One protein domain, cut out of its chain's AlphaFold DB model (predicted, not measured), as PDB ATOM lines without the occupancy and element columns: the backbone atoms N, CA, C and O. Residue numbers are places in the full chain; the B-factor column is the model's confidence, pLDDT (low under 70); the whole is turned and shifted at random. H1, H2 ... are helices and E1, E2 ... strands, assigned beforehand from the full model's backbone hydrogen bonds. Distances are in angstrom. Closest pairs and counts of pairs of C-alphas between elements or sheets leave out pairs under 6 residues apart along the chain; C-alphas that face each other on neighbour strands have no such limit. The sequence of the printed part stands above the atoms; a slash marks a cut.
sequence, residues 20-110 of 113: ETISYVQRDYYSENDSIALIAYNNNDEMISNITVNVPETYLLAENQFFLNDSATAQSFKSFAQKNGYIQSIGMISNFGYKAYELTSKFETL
ATOM      1  N   GLU A  20     -27.748 -15.677 120.493       59.44
ATOM      2  CA  GLU A  20     -27.568 -14.258 120.828       59.44
ATOM      3  C   GLU A  20     -28.643 -13.341 120.219       59.44
ATOM      4  O   GLU A  20     -28.746 -12.179 120.598       59.44
ATOM      5  N   THR A  21     -29.470 -13.855 119.304       71.38
ATOM      6  CA  THR A  21     -30.535 -13.083 118.646       71.38
ATOM      7  C   THR A  21     -31.895 -13.184 119.338       71.38
ATOM      8  O   THR A  21     -32.766 -12.363 119.059       71.38
ATOM      9  N   ILE A  22     -32.090 -14.140 120.260       77.56
ATOM     10  CA  ILE A  22     -33.367 -14.326 120.966       77.56
ATOM     11  C   ILE A  22     -33.472 -13.316 122.115       77.56
ATOM     12  O   ILE A  22     -32.746 -13.408 123.103       77.56
ATOM     13  N   SER A  23     -34.418 -12.386 121.996       81.00
ATOM     14  CA  SER A  23     -34.758 -11.398 123.024       81.00
ATOM     15  C   SER A  23     -35.804 -11.937 123.997       81.00
ATOM     16  O   SER A  23     -35.598 -11.951 125.212       81.00
ATOM     17  N   TYR A  24     -36.914 -12.450 123.462       78.62
ATOM     18  CA  TYR A  24     -38.000 -13.021 124.251       78.62
ATOM     19  C   TYR A  24     -38.681 -14.176 123.521       78.62
ATOM     20  O   TYR A  24     -38.436 -14.440 122.341       78.62
ATOM     21  N   VAL A  25     -39.529 -14.889 124.259       78.12
ATOM     22  CA  VAL A  25     -40.384 -15.946 123.723       78.12
ATOM     23  C   VAL A  25     -41.828 -15.668 124.095       78.12
ATOM     24  O   VAL A  25     -42.089 -15.132 125.173       78.12
ATOM     25  N   GLN A  26     -42.755 -16.050 123.229       81.19
ATOM     26  CA  GLN A  26     -44.181 -15.986 123.515       81.19
ATOM     27  C   GLN A  26     -44.846 -17.324 123.212       81.19
ATOM     28  O   GLN A  26     -44.307 -18.152 122.471       81.19
ATOM     29  N   ARG A  27     -46.014 -17.523 123.814       78.62
ATOM     30  CA  ARG A  27     -46.904 -18.628 123.488       78.62
ATOM     31  C   ARG A  27     -47.871 -18.167 122.405       78.62
ATOM     32  O   ARG A  27     -48.461 -17.102 122.543       78.62
ATOM     33  N   ASP A  28     -48.054 -18.990 121.383       74.62
ATOM     34  CA  ASP A  28     -49.044 -18.760 120.331       74.62
ATOM     35  C   ASP A  28     -49.840 -20.039 120.042       74.62
ATOM     36  O   ASP A  28     -49.393 -21.141 120.378       74.62
ATOM     37  N   TYR A  29     -51.021 -19.896 119.447       69.56
ATOM     38  CA  TYR A  29     -51.910 -20.995 119.087       69.56
ATOM     39  C   TYR A  29     -52.161 -21.016 117.577       69.56
ATOM     40  O   TYR A  29     -52.738 -20.095 117.002       69.56
ATOM     41  N   TYR A  30     -51.772 -22.113 116.935       64.12
ATOM     42  CA  TYR A  30     -52.051 -22.377 115.532       64.12
ATOM     43  C   TYR A  30     -53.365 -23.152 115.406       64.12
ATOM     44  O   TYR A  30     -53.415 -24.374 115.561       64.12
ATOM     45  N   SER A  31     -54.436 -22.438 115.056       59.59
ATOM     46  CA  SER A  31     -55.784 -23.005 114.925       59.59
ATOM     47  C   SER A  31     -55.927 -24.063 113.832       59.59
ATOM     48  O   SER A  31     -56.846 -24.872 113.892       59.59
ATOM     49  N   GLU A  32     -55.056 -24.058 112.819       59.03
ATOM     50  CA  GLU A  32     -55.142 -24.984 111.682       59.03
ATOM     51  C   GLU A  32     -54.880 -26.442 112.072       59.03
ATOM     52  O   GLU A  32     -55.426 -27.345 111.444       59.03
ATOM     53  N   ASN A  33     -54.061 -26.672 113.102       60.22
ATOM     54  CA  ASN A  33     -53.621 -28.008 113.506       60.22
ATOM     55  C   ASN A  33     -53.806 -28.268 115.008       60.22
ATOM     56  O   ASN A  33     -53.163 -29.179 115.527       60.22
ATOM     57  N   ASP A  34     -54.634 -27.456 115.679       58.41
ATOM     58  CA  ASP A  34     -54.849 -27.482 117.135       58.41
ATOM     59  C   ASP A  34     -53.523 -27.611 117.899       58.41
ATOM     60  O   ASP A  34     -53.242 -28.578 118.613       58.41
ATOM     61  N   SER A  35     -52.616 -26.673 117.620       64.62
ATOM     62  CA  SER A  35     -51.254 -26.736 118.124       64.62
ATOM     63  C   SER A  35     -50.840 -25.466 118.830       64.62
ATOM     64  O   SER A  35     -51.256 -24.358 118.500       64.62
ATOM     65  N   ILE A  36     -50.004 -25.638 119.845       67.75
ATOM     66  CA  ILE A  36     -49.454 -24.539 120.625       67.75
ATOM     67  C   ILE A  36     -47.985 -24.417 120.254       67.75
ATOM     68  O   ILE A  36     -47.278 -25.415 120.155       67.75
ATOM     69  N   ALA A  37     -47.495 -23.197 120.077       71.38
ATOM     70  CA  ALA A  37     -46.095 -22.954 119.794       71.38
ATOM     71  C   ALA A  37     -45.430 -22.052 120.825       71.38
ATOM     72  O   ALA A  37     -46.000 -21.082 121.320       71.38
ATOM     73  N   LEU A  38     -44.171 -22.375 121.104       75.44
ATOM     74  CA  LEU A  38     -43.194 -21.460 121.675       75.44
ATOM     75  C   LEU A  38     -42.557 -20.703 120.514       75.44
ATOM     76  O   LEU A  38     -41.865 -21.320 119.711       75.44
ATOM     77  N   ILE A  39     -42.756 -19.393 120.422       78.94
ATOM     78  CA  ILE A  39     -42.199 -18.569 119.342       78.94
ATOM     79  C   ILE A  39     -41.116 -17.653 119.907       78.94
ATOM     80  O   ILE A  39     -41.336 -16.987 120.914       78.94
ATOM     81  N   ALA A  40     -39.940 -17.639 119.281       81.00
ATOM     82  CA  ALA A  40     -38.804 -16.800 119.649       81.00
ATOM     83  C   ALA A  40     -38.741 -15.534 118.782       81.00
ATOM     84  O   ALA A  40     -38.822 -15.623 117.554       81.00
ATOM     85  N   TYR A  41     -38.510 -14.388 119.426       81.44
ATOM     86  CA  TYR A  41     -38.443 -13.062 118.805       81.44
ATOM     87  C   TYR A  41     -37.112 -12.369 119.083       81.44
ATOM     88  O   TYR A  41     -36.489 -12.603 120.125       81.44
ATOM     89  N   ASN A  42     -36.684 -11.496 118.168       84.50
ATOM     90  CA  ASN A  42     -35.536 -10.612 118.382       84.50
ATOM     91  C   ASN A  42     -35.953  -9.281 119.041       84.50
ATOM     92  O   ASN A  42     -37.115  -9.069 119.379       84.50
ATOM     93  N   ASN A  43     -34.996  -8.368 119.226       83.81
ATOM     94  CA  ASN A  43     -35.243  -7.043 119.817       83.81
ATOM     95  C   ASN A  43     -36.107  -6.108 118.942       83.81
ATOM     96  O   ASN A  43     -36.509  -5.054 119.424       83.81
ATOM     97  N   ASN A  44     -36.369  -6.474 117.684       86.44
ATOM     98  CA  ASN A  44     -37.197  -5.721 116.739       86.44
ATOM     99  C   ASN A  44     -38.607  -6.328 116.583       86.44
ATOM    100  O   ASN A  44     -39.308  -5.972 115.641       86.44
ATOM    101  N   ASP A  45     -39.010  -7.258 117.459       82.31
ATOM    102  CA  ASP A  45     -40.272  -8.012 117.368       82.31
ATOM    103  C   ASP A  45     -40.409  -8.892 116.107       82.31
ATOM    104  O   ASP A  45     -41.511  -9.281 115.718       82.31
ATOM    105  N   GLU A  46     -39.298  -9.279 115.475       82.62
ATOM    106  CA  GLU A  46     -39.316 -10.191 114.327       82.62
ATOM    107  C   GLU A  46     -39.258 -11.649 114.803       82.62
ATOM    108  O   GLU A  46     -38.399 -12.020 115.611       82.62
ATOM    109  N   MET A  47     -40.164 -12.488 114.285       78.81
ATOM    110  CA  MET A  47     -40.154 -13.929 114.546       78.81
ATOM    111  C   MET A  47     -38.889 -14.552 113.956       78.81
ATOM    112  O   MET A  47     -38.662 -14.495 112.748       78.81
ATOM    113  N   ILE A  48     -38.104 -15.210 114.805       76.81
ATOM    114  CA  ILE A  48     -36.878 -15.896 114.389       76.81
ATOM    115  C   ILE A  48     -37.110 -17.409 114.275       76.81
ATOM    116  O   ILE A  48     -36.640 -18.042 113.334       76.81
ATOM    117  N   SER A  49     -37.853 -17.994 115.224       73.25
ATOM    118  CA  SER A  49     -38.185 -19.428 115.278       73.25
ATOM    119  C   SER A  49     -39.535 -19.672 115.904       73.25
ATOM    120  O   SER A  49     -39.962 -18.898 116.756       73.25
ATOM    121  N   ASN A  50     -40.076 -20.860 115.659       70.94
ATOM    122  CA  ASN A  50     -41.037 -21.479 116.550       70.94
ATOM    123  C   ASN A  50     -40.644 -22.934 116.887       70.94
ATOM    124  O   ASN A  50     -39.941 -23.624 116.152       70.94
ATOM    125  N   ILE A  51     -41.075 -23.388 118.058       70.31
ATOM    126  CA  ILE A  51     -41.182 -24.793 118.430       70.31
ATOM    127  C   ILE A  51     -42.679 -25.042 118.491       70.31
ATOM    128  O   ILE A  51     -43.327 -24.696 119.479       70.31
ATOM    129  N   THR A  52     -43.224 -25.592 117.413       64.75
ATOM    130  CA  THR A  52     -44.637 -25.958 117.361       64.75
ATOM    131  C   THR A  52     -44.825 -27.316 118.008       64.75
ATOM    132  O   THR A  52     -44.259 -28.320 117.575       64.75
ATOM    133  N   VAL A  53     -45.636 -27.344 119.053       60.16
ATOM    134  CA  VAL A  53     -46.093 -28.550 119.720       60.16
ATOM    135  C   VAL A  53     -47.480 -28.856 119.173       60.16
ATOM    136  O   VAL A  53     -48.467 -28.244 119.578       60.16
ATOM    137  N   ASN A  54     -47.565 -29.798 118.232       55.84
ATOM    138  CA  ASN A  54     -48.861 -30.398 117.938       55.84
ATOM    139  C   ASN A  54     -49.227 -31.252 119.150       55.84
ATOM    140  O   ASN A  54     -48.440 -32.112 119.551       55.84
ATOM    141  N   VAL A  55     -50.399 -31.011 119.728       47.25
ATOM    142  CA  VAL A  55     -51.001 -31.907 120.712       47.25
ATOM    143  C   VAL A  55     -51.884 -32.857 119.904       47.25
ATOM    144  O   VAL A  55     -53.026 -32.523 119.612       47.25
ATOM    145  N   PRO A  56     -51.390 -34.015 119.421       42.50
ATOM    146  CA  PRO A  56     -52.287 -34.959 118.777       42.50
ATOM    147  C   PRO A  56     -53.300 -35.436 119.818       42.50
ATOM    148  O   PRO A  56     -52.892 -35.925 120.871       42.50
ATOM    149  N   GLU A  57     -54.593 -35.391 119.483       39.41
ATOM    150  CA  GLU A  57     -55.725 -35.811 120.334       39.41
ATOM    151  C   GLU A  57     -55.604 -37.234 120.934       39.41
ATOM    152  O   GLU A  57     -56.462 -37.650 121.705       39.41
ATOM    153  N   THR A  58     -54.582 -38.036 120.603       41.28
ATOM    154  CA  THR A  58     -54.522 -39.453 121.009       41.28
ATOM    155  C   THR A  58     -53.157 -40.058 121.371       41.28
ATOM    156  O   THR A  58     -53.118 -41.261 121.624       41.28
ATOM    157  N   TYR A  59     -52.036 -39.322 121.455       44.75
ATOM    158  CA  TYR A  59     -50.719 -39.990 121.621       44.75
ATOM    159  C   TYR A  59     -49.677 -39.306 122.520       44.75
ATOM    160  O   TYR A  59     -48.475 -39.434 122.278       44.75
ATOM    161  N   LEU A  60     -50.102 -38.660 123.603       51.09
ATOM    162  CA  LEU A  60     -49.187 -38.171 124.638       51.09
ATOM    163  C   LEU A  60     -49.496 -38.808 125.996       51.09
ATOM    164  O   LEU A  60     -50.635 -39.162 126.285       51.09
ATOM    165  N   LEU A  61     -48.463 -38.980 126.823       55.28
ATOM    166  CA  LEU A  61     -48.595 -39.491 128.195       55.28
ATOM    167  C   LEU A  61     -49.308 -38.468 129.106       55.28
ATOM    168  O   LEU A  61     -49.889 -38.869 130.112       55.28
ATOM    169  N   ALA A  62     -49.286 -37.182 128.719       62.25
ATOM    170  CA  ALA A  62     -50.076 -36.061 129.237       62.25
ATOM    171  C   ALA A  62     -50.131 -34.914 128.195       62.25
ATOM    172  O   ALA A  62     -49.252 -34.820 127.337       62.25
ATOM    173  N   GLU A  63     -51.138 -34.035 128.271       63.94
ATOM    174  CA  GLU A  63     -51.435 -32.969 127.282       63.94
ATOM    175  C   GLU A  63     -50.299 -31.947 127.071       63.94
ATOM    176  O   GLU A  63     -50.250 -31.269 126.051       63.94
ATOM    177  N   ASN A  64     -49.356 -31.852 128.010       68.94
ATOM    178  CA  ASN A  64     -48.256 -30.890 127.995       68.94
ATOM    179  C   ASN A  64     -46.910 -31.484 127.530       68.94
ATOM    180  O   ASN A  64     -45.884 -30.812 127.644       68.94
ATOM    181  N   GLN A  65     -46.871 -32.734 127.059       74.19
ATOM    182  CA  GLN A  65     -45.631 -33.440 126.703       74.19
ATOM    183  C   GLN A  65     -45.453 -33.568 125.188       74.19
ATOM    184  O   GLN A  65     -46.425 -33.580 124.452       74.19
ATOM    185  N   PHE A  66     -44.220 -33.659 124.689       72.69
ATOM    186  CA  PHE A  66     -43.941 -33.750 123.250       72.69
ATOM    187  C   PHE A  66     -42.536 -34.280 122.947       72.69
ATOM    188  O   PHE A  66     -41.625 -34.181 123.766       72.69
ATOM    189  N   PHE A  67     -42.333 -34.835 121.748       72.19
ATOM    190  CA  PHE A  67     -41.010 -35.249 121.260       72.19
ATOM    191  C   PHE A  67     -40.404 -34.180 120.350       72.19
ATOM    192  O   PHE A  67     -41.035 -33.772 119.382       72.19
ATOM    193  N   LEU A  68     -39.158 -33.772 120.601       70.12
ATOM    194  CA  LEU A  68     -38.451 -32.803 119.756       70.12
ATOM    195  C   LEU A  68     -37.535 -33.483 118.736       70.12
ATOM    196  O   LEU A  68     -36.636 -34.245 119.099       70.12
ATOM    197  N   ASN A  69     -37.724 -33.149 117.457       66.94
ATOM    198  CA  ASN A  69     -36.798 -33.516 116.389       66.94
ATOM    199  C   ASN A  69     -35.610 -32.533 116.355       66.94
ATOM    200  O   ASN A  69     -35.720 -31.410 115.868       66.94
ATOM    201  N   ASP A  70     -34.474 -32.967 116.896       58.56
ATOM    202  CA  ASP A  70     -33.284 -32.152 117.182       58.56
ATOM    203  C   ASP A  70     -32.337 -31.925 115.977       58.56
ATOM    204  O   ASP A  70     -31.128 -31.747 116.146       58.56
ATOM    205  N   SER A  71     -32.833 -31.917 114.735       54.06
ATOM    206  CA  SER A  71     -31.972 -31.733 113.557       54.06
ATOM    207  C   SER A  71     -31.442 -30.291 113.448       54.06
ATOM    208  O   SER A  71     -32.089 -29.440 112.848       54.06
ATOM    209  N   ALA A  72     -30.269 -30.035 114.041       50.31
ATOM    210  CA  ALA A  72     -29.338 -28.894 113.912       50.31
ATOM    211  C   ALA A  72     -29.847 -27.449 114.136       50.31
ATOM    212  O   ALA A  72     -29.062 -26.598 114.547       50.31
ATOM    213  N   THR A  73     -31.124 -27.149 113.928       52.53
ATOM    214  CA  THR A  73     -31.650 -25.777 113.857       52.53
ATOM    215  C   THR A  73     -32.498 -25.404 115.085       52.53
ATOM    216  O   THR A  73     -32.721 -24.228 115.348       52.53
ATOM    217  N   ALA A  74     -32.867 -26.378 115.924       62.34
ATOM    218  CA  ALA A  74     -33.624 -26.156 117.161       62.34
ATOM    219  C   ALA A  74     -32.758 -26.080 118.435       62.34
ATOM    220  O   ALA A  74     -33.264 -25.749 119.505       62.34
ATOM    221  N   GLN A  75     -31.454 -26.380 118.369       70.38
ATOM    222  CA  GLN A  75     -30.640 -26.567 119.579       70.38
ATOM    223  C   GLN A  75     -30.468 -25.274 120.394       70.38
ATOM    224  O   GLN A  75     -30.550 -25.325 121.622       70.38
ATOM    225  N   SER A  76     -30.265 -24.125 119.740       69.56
ATOM    226  CA  SER A  76     -30.103 -22.819 120.399       69.56
ATOM    227  C   SER A  76     -31.385 -22.392 121.114       69.56
ATOM    228  O   SER A  76     -31.362 -22.091 122.307       69.56
ATOM    229  N   PHE A  77     -32.521 -22.455 120.412       76.88
ATOM    230  CA  PHE A  77     -33.823 -22.109 120.975       76.88
ATOM    231  C   PHE A  77     -34.244 -23.089 122.077       76.88
ATOM    232  O   PHE A  77     -34.644 -22.668 123.158       76.88
ATOM    233  N   LYS A  78     -34.040 -24.395 121.884       78.75
ATOM    234  CA  LYS A  78     -34.265 -25.396 122.931       78.75
ATOM    235  C   LYS A  78     -33.420 -25.118 124.173       78.75
ATOM    236  O   LYS A  78     -33.949 -25.118 125.279       78.75
ATOM    237  N   SER A  79     -32.126 -24.834 124.005       80.25
ATOM    238  CA  SER A  79     -31.233 -24.501 125.125       80.25
ATOM    239  C   SER A  79     -31.713 -23.252 125.867       80.25
ATOM    240  O   SER A  79     -31.736 -23.245 127.097       80.25
ATOM    241  N   PHE A  80     -32.157 -22.225 125.138       80.56
ATOM    242  CA  PHE A  80     -32.769 -21.032 125.721       80.56
ATOM    243  C   PHE A  80     -34.049 -21.370 126.494       80.56
ATOM    244  O   PHE A  80     -34.199 -20.956 127.644       80.56
ATOM    245  N   ALA A  81     -34.954 -22.150 125.901       82.56
ATOM    246  CA  ALA A  81     -36.224 -22.522 126.511       82.56
ATOM    247  C   ALA A  81     -36.033 -23.374 127.777       82.56
ATOM    248  O   ALA A  81     -36.696 -23.134 128.785       82.56
ATOM    249  N   GLN A  82     -35.072 -24.302 127.764       86.06
ATOM    250  CA  GLN A  82     -34.686 -25.096 128.933       86.06
ATOM    251  C   GLN A  82     -34.044 -24.233 130.023       86.06
ATOM    252  O   GLN A  82     -34.443 -24.316 131.180       86.06
ATOM    253  N   LYS A  83     -33.080 -23.370 129.668       87.81
ATOM    254  CA  LYS A  83     -32.399 -22.475 130.621       87.81
ATOM    255  C   LYS A  83     -33.380 -21.541 131.326       87.81
ATOM    256  O   LYS A  83     -33.212 -21.244 132.504       87.81
ATOM    257  N   ASN A  84     -34.401 -21.085 130.606       85.31
ATOM    258  CA  ASN A  84     -35.445 -20.235 131.158       85.31
ATOM    259  C   ASN A  84     -36.582 -21.022 131.819       85.31
ATOM    260  O   ASN A  84     -37.461 -20.397 132.405       85.31
ATOM    261  N   GLY A  85     -36.554 -22.354 131.779       89.12
ATOM    262  CA  GLY A  85     -37.509 -23.217 132.463       89.12
ATOM    263  C   GLY A  85     -38.887 -23.270 131.817       89.12
ATOM    264  O   GLY A  85     -39.838 -23.547 132.532       89.12
ATOM    265  N   TYR A  86     -39.026 -22.996 130.518       85.31
ATOM    266  CA  TYR A  86     -40.299 -23.144 129.791       85.31
ATOM    267  C   TYR A  86     -40.571 -24.597 129.391       85.31
ATOM    268  O   TYR A  86     -41.722 -25.013 129.300       85.31
ATOM    269  N   ILE A  87     -39.507 -25.374 129.183       85.00
ATOM    270  CA  ILE A  87     -39.578 -26.800 128.859       85.00
ATOM    271  C   ILE A  87     -38.609 -27.591 129.736       85.00
ATOM    272  O   ILE A  87     -37.524 -27.100 130.063       85.00
ATOM    273  N   GLN A  88     -38.956 -28.834 130.065       88.38
ATOM    274  CA  GLN A  88     -38.075 -29.757 130.782       88.38
ATOM    275  C   GLN A  88     -38.035 -31.134 130.123       88.38
ATOM    276  O   GLN A  88     -39.012 -31.575 129.533       88.38
ATOM    277  N   SER A  89     -36.881 -31.801 130.172       87.56
ATOM    278  CA  SER A  89     -36.722 -33.154 129.620       87.56
ATOM    279  C   SER A  89     -37.339 -34.176 130.568       87.56
ATOM    280  O   SER A  89     -36.987 -34.187 131.744       87.56
ATOM    281  N   ILE A  90     -38.141 -35.101 130.039       83.69
ATOM    282  CA  ILE A  90     -38.783 -36.170 130.831       83.69
ATOM    283  C   ILE A  90     -38.072 -37.529 130.711       83.69
ATOM    284  O   ILE A  90     -38.558 -38.547 131.190       83.69
ATOM    285  N   GLY A  91     -36.909 -37.567 130.051       82.38
ATOM    286  CA  GLY A  91     -36.039 -38.751 130.008       82.38
ATOM    287  C   GLY A  91     -36.481 -39.852 129.040       82.38
ATOM    288  O   GLY A  91     -35.831 -40.893 128.967       82.38
ATOM    289  N   MET A  92     -37.544 -39.630 128.266       78.12
ATOM    290  CA  MET A  92     -38.011 -40.581 127.259       78.12
ATOM    291  C   MET A  92     -37.405 -40.305 125.886       78.12
ATOM    292  O   MET A  92     -37.140 -39.159 125.521       78.12
ATOM    293  N   ILE A  93     -37.208 -41.374 125.116       76.31
ATOM    294  CA  ILE A  93     -36.675 -41.323 123.756       76.31
ATOM    295  C   ILE A  93     -37.621 -42.113 122.849       76.31
ATOM    296  O   ILE A  93     -37.997 -43.238 123.170       76.31
ATOM    297  N   SER A  94     -38.037 -41.515 121.734       71.50
ATOM    298  CA  SER A  94     -38.869 -42.190 120.732       71.50
ATOM    299  C   SER A  94     -38.069 -43.247 119.962       71.50
ATOM    300  O   SER A  94     -36.840 -43.220 119.933       71.50
ATOM    301  N   ASN A  95     -38.756 -44.120 119.224       65.00
ATOM    302  CA  ASN A  95     -38.092 -45.091 118.340       65.00
ATOM    303  C   ASN A  95     -37.276 -44.434 117.208       65.00
ATOM    304  O   ASN A  95     -36.468 -45.104 116.574       65.00
ATOM    305  N   PHE A  96     -37.478 -43.136 116.957       64.81
ATOM    306  CA  PHE A  96     -36.710 -42.343 115.995       64.81
ATOM    307  C   PHE A  96     -35.526 -41.598 116.637       64.81
ATOM    308  O   PHE A  96     -34.854 -40.819 115.968       64.81
ATOM    309  N   GLY A  97     -35.263 -41.803 117.933       69.94
ATOM    310  CA  GLY A  97     -34.165 -41.154 118.657       69.94
ATOM    311  C   GLY A  97     -34.483 -39.752 119.193       69.94
ATOM    312  O   GLY A  97     -33.615 -39.119 119.791       69.94
ATOM    313  N   TYR A  98     -35.712 -39.258 119.024       74.25
ATOM    314  CA  TYR A  98     -36.132 -37.950 119.547       74.25
ATOM    315  C   TYR A  98     -36.316 -37.977 121.057       74.25
ATOM    316  O   TYR A  98     -36.952 -38.897 121.573       74.25
ATOM    317  N   LYS A  99     -35.817 -36.953 121.750       77.75
ATOM    318  CA  LYS A  99     -36.003 -36.789 123.195       77.75
ATOM    319  C   LYS A  99     -37.361 -36.163 123.496       77.75
ATOM    320  O   LYS A  99     -37.813 -35.279 122.766       77.75
ATOM    321  N   ALA A 100     -37.990 -36.623 124.569       76.81
ATOM    322  CA  ALA A 100     -39.246 -36.083 125.058       76.81
ATOM    323  C   ALA A 100     -39.030 -34.940 126.052       76.81
ATOM    324  O   ALA A 100     -38.126 -34.977 126.895       76.81
ATOM    325  N   TYR A 101     -39.924 -33.966 125.973       80.75
ATOM    326  CA  TYR A 101     -39.979 -32.780 126.803       80.75
ATOM    327  C   TYR A 101     -41.407 -32.545 127.283       80.75
ATOM    328  O   TYR A 101     -42.355 -33.080 126.714       80.75
ATOM    329  N   GLU A 102     -41.555 -31.722 128.309       81.44
ATOM    330  CA  GLU A 102     -42.845 -31.214 128.752       81.44
ATOM    331  C   GLU A 102     -42.810 -29.706 128.978       81.44
ATOM    332  O   GLU A 102     -41.778 -29.150 129.372       81.44
ATOM    333  N   LEU A 103     -43.941 -29.058 128.706       81.38
ATOM    334  CA  LEU A 103     -44.194 -27.659 129.019       81.38
ATOM    335  C   LEU A 103     -44.359 -27.523 130.536       81.38
ATOM    336  O   LEU A 103     -45.097 -28.285 131.166       81.38
ATOM    337  N   THR A 104     -43.647 -26.568 131.128       85.25
ATOM    338  CA  THR A 104     -43.693 -26.320 132.574       85.25
ATOM    339  C   THR A 104     -44.803 -25.329 132.930       85.25
ATOM    340  O   THR A 104     -45.336 -24.626 132.076       85.25
ATOM    341  N   SER A 105     -45.085 -25.150 134.220       84.00
ATOM    342  CA  SER A 105     -45.983 -24.080 134.675       84.00
ATOM    343  C   SER A 105     -45.520 -22.676 134.267       84.00
ATOM    344  O   SER A 105     -46.347 -21.792 134.080       84.00
ATOM    345  N   LYS A 106     -44.211 -22.450 134.084       85.19
ATOM    346  CA  LYS A 106     -43.686 -21.152 133.637       85.19
ATOM    347  C   LYS A 106     -44.042 -20.862 132.180       85.19
ATOM    348  O   LYS A 106     -44.219 -19.701 131.822       85.19
ATOM    349  N   PHE A 107     -44.176 -21.895 131.352       82.00
ATOM    350  CA  PHE A 107     -44.703 -21.735 130.002       82.00
ATOM    351  C   PHE A 107     -46.141 -21.195 130.018       82.00
ATOM    352  O   PHE A 107     -46.433 -20.239 129.308       82.00
ATOM    353  N   GLU A 108     -47.002 -21.717 130.895       75.06
ATOM    354  CA  GLU A 108     -48.395 -21.259 131.031       75.06
ATOM    355  C   GLU A 108     -48.518 -19.802 131.507       75.06
ATOM    356  O   GLU A 108     -49.541 -19.161 131.286       75.06
ATOM    357  N   THR A 109     -47.471 -19.253 132.137       79.88
ATOM    358  CA  THR A 109     -47.429 -17.835 132.539       79.88
ATOM    359  C   THR A 109     -47.040 -16.875 131.412       79.88
ATOM    360  O   THR A 109     -47.097 -15.661 131.609       79.88
ATOM    361  N   LEU A 110     -46.626 -17.384 130.244       80.06
ATOM    362  CA  LEU A 110     -46.359 -16.543 129.079       80.06
ATOM    363  C   LEU A 110     -47.679 -15.974 128.549       80.06
ATOM    364  O   LEU A 110     -48.653 -16.701 128.365       80.06
TER     365      LEU A 110
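This is residues 20 to 110 of the 113 residues of the protein "DUF4313 domain-containing protein" of Lactobacillus johnsonii (UniProt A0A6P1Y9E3). Two small twisted sheets of three strands each come together where the end of E3 meets E4, and helix H1 packs on both sheets. The very short H2 grazes the first sheet. The printed part has 91 residues, with named elements in the order E1 E2 E3 E4 H1 E5 E6 H2; both sheets, E1 E2 E3 and E4 E6 E5, are antiparallel. The class is mixed, helices and strands, and the whole is compact, with a radius of gyration of the C-alphas of 12.9 A and spans of 38 by 27 by 23 A.

Start at E1, residues 24 to 30, a hairpin with E2, residues 35 to 41; N 26 and O 39 are within hydrogen-bond range at 2.9 A. E2 and E3, residues 47 to 54, make the next hairpin, with N 38 and O 51 at 3.0 A; the three strands are a meander, each the antiparallel neighbour of the one before, in a strongly twisted sheet. Next comes E4, residues 65 to 68; its closest C-alpha pair with E3 is Val 53 and Phe 66, 6.6 A. H1, residues 75 to 83, is on the first sheet at a height of 9.9 A, across the strands, at 83 degrees to E2 on the local plane; Ala 40 and Phe 77 are their closest C-alphas, 7.4 A. E5, residues 87 to 93, and E6, residues 99 to 103, are a hairpin, with N 102 and O 88 within hydrogen-bond range at 2.8 A; E4 and E6 are antiparallel neighbours, with N 66 and O 101 within hydrogen-bond range at 2.8 A. E4, H1 and E5 are a split strand-helix-strand unit, E6 between its strands, with a right-handed crossover. H1 is also on this sheet, at a height of 9.9 A. H2, residues 105 to 108, only grazes the first sheet with residues 107 to 108. Every O i to N i+4 pair of H1 is within range; H2 is too short for one.

Find C-alpha 24 at (-38.000, -13.021, 124.251); E1 runs 19.0 A from there, E2 18.8 A, E3 18.9 A and E5 15.7 A. H2 ends at C-alpha 108, (-48.395, -21.259, 131.031).

The C-alphas farthest apart, Asn 44 and Asn 95, are 39.4 A apart. The printed part has no cut and no long link. Mean pLDDT is 72.1; look for values under 70 at, among others, residues 52 to 64.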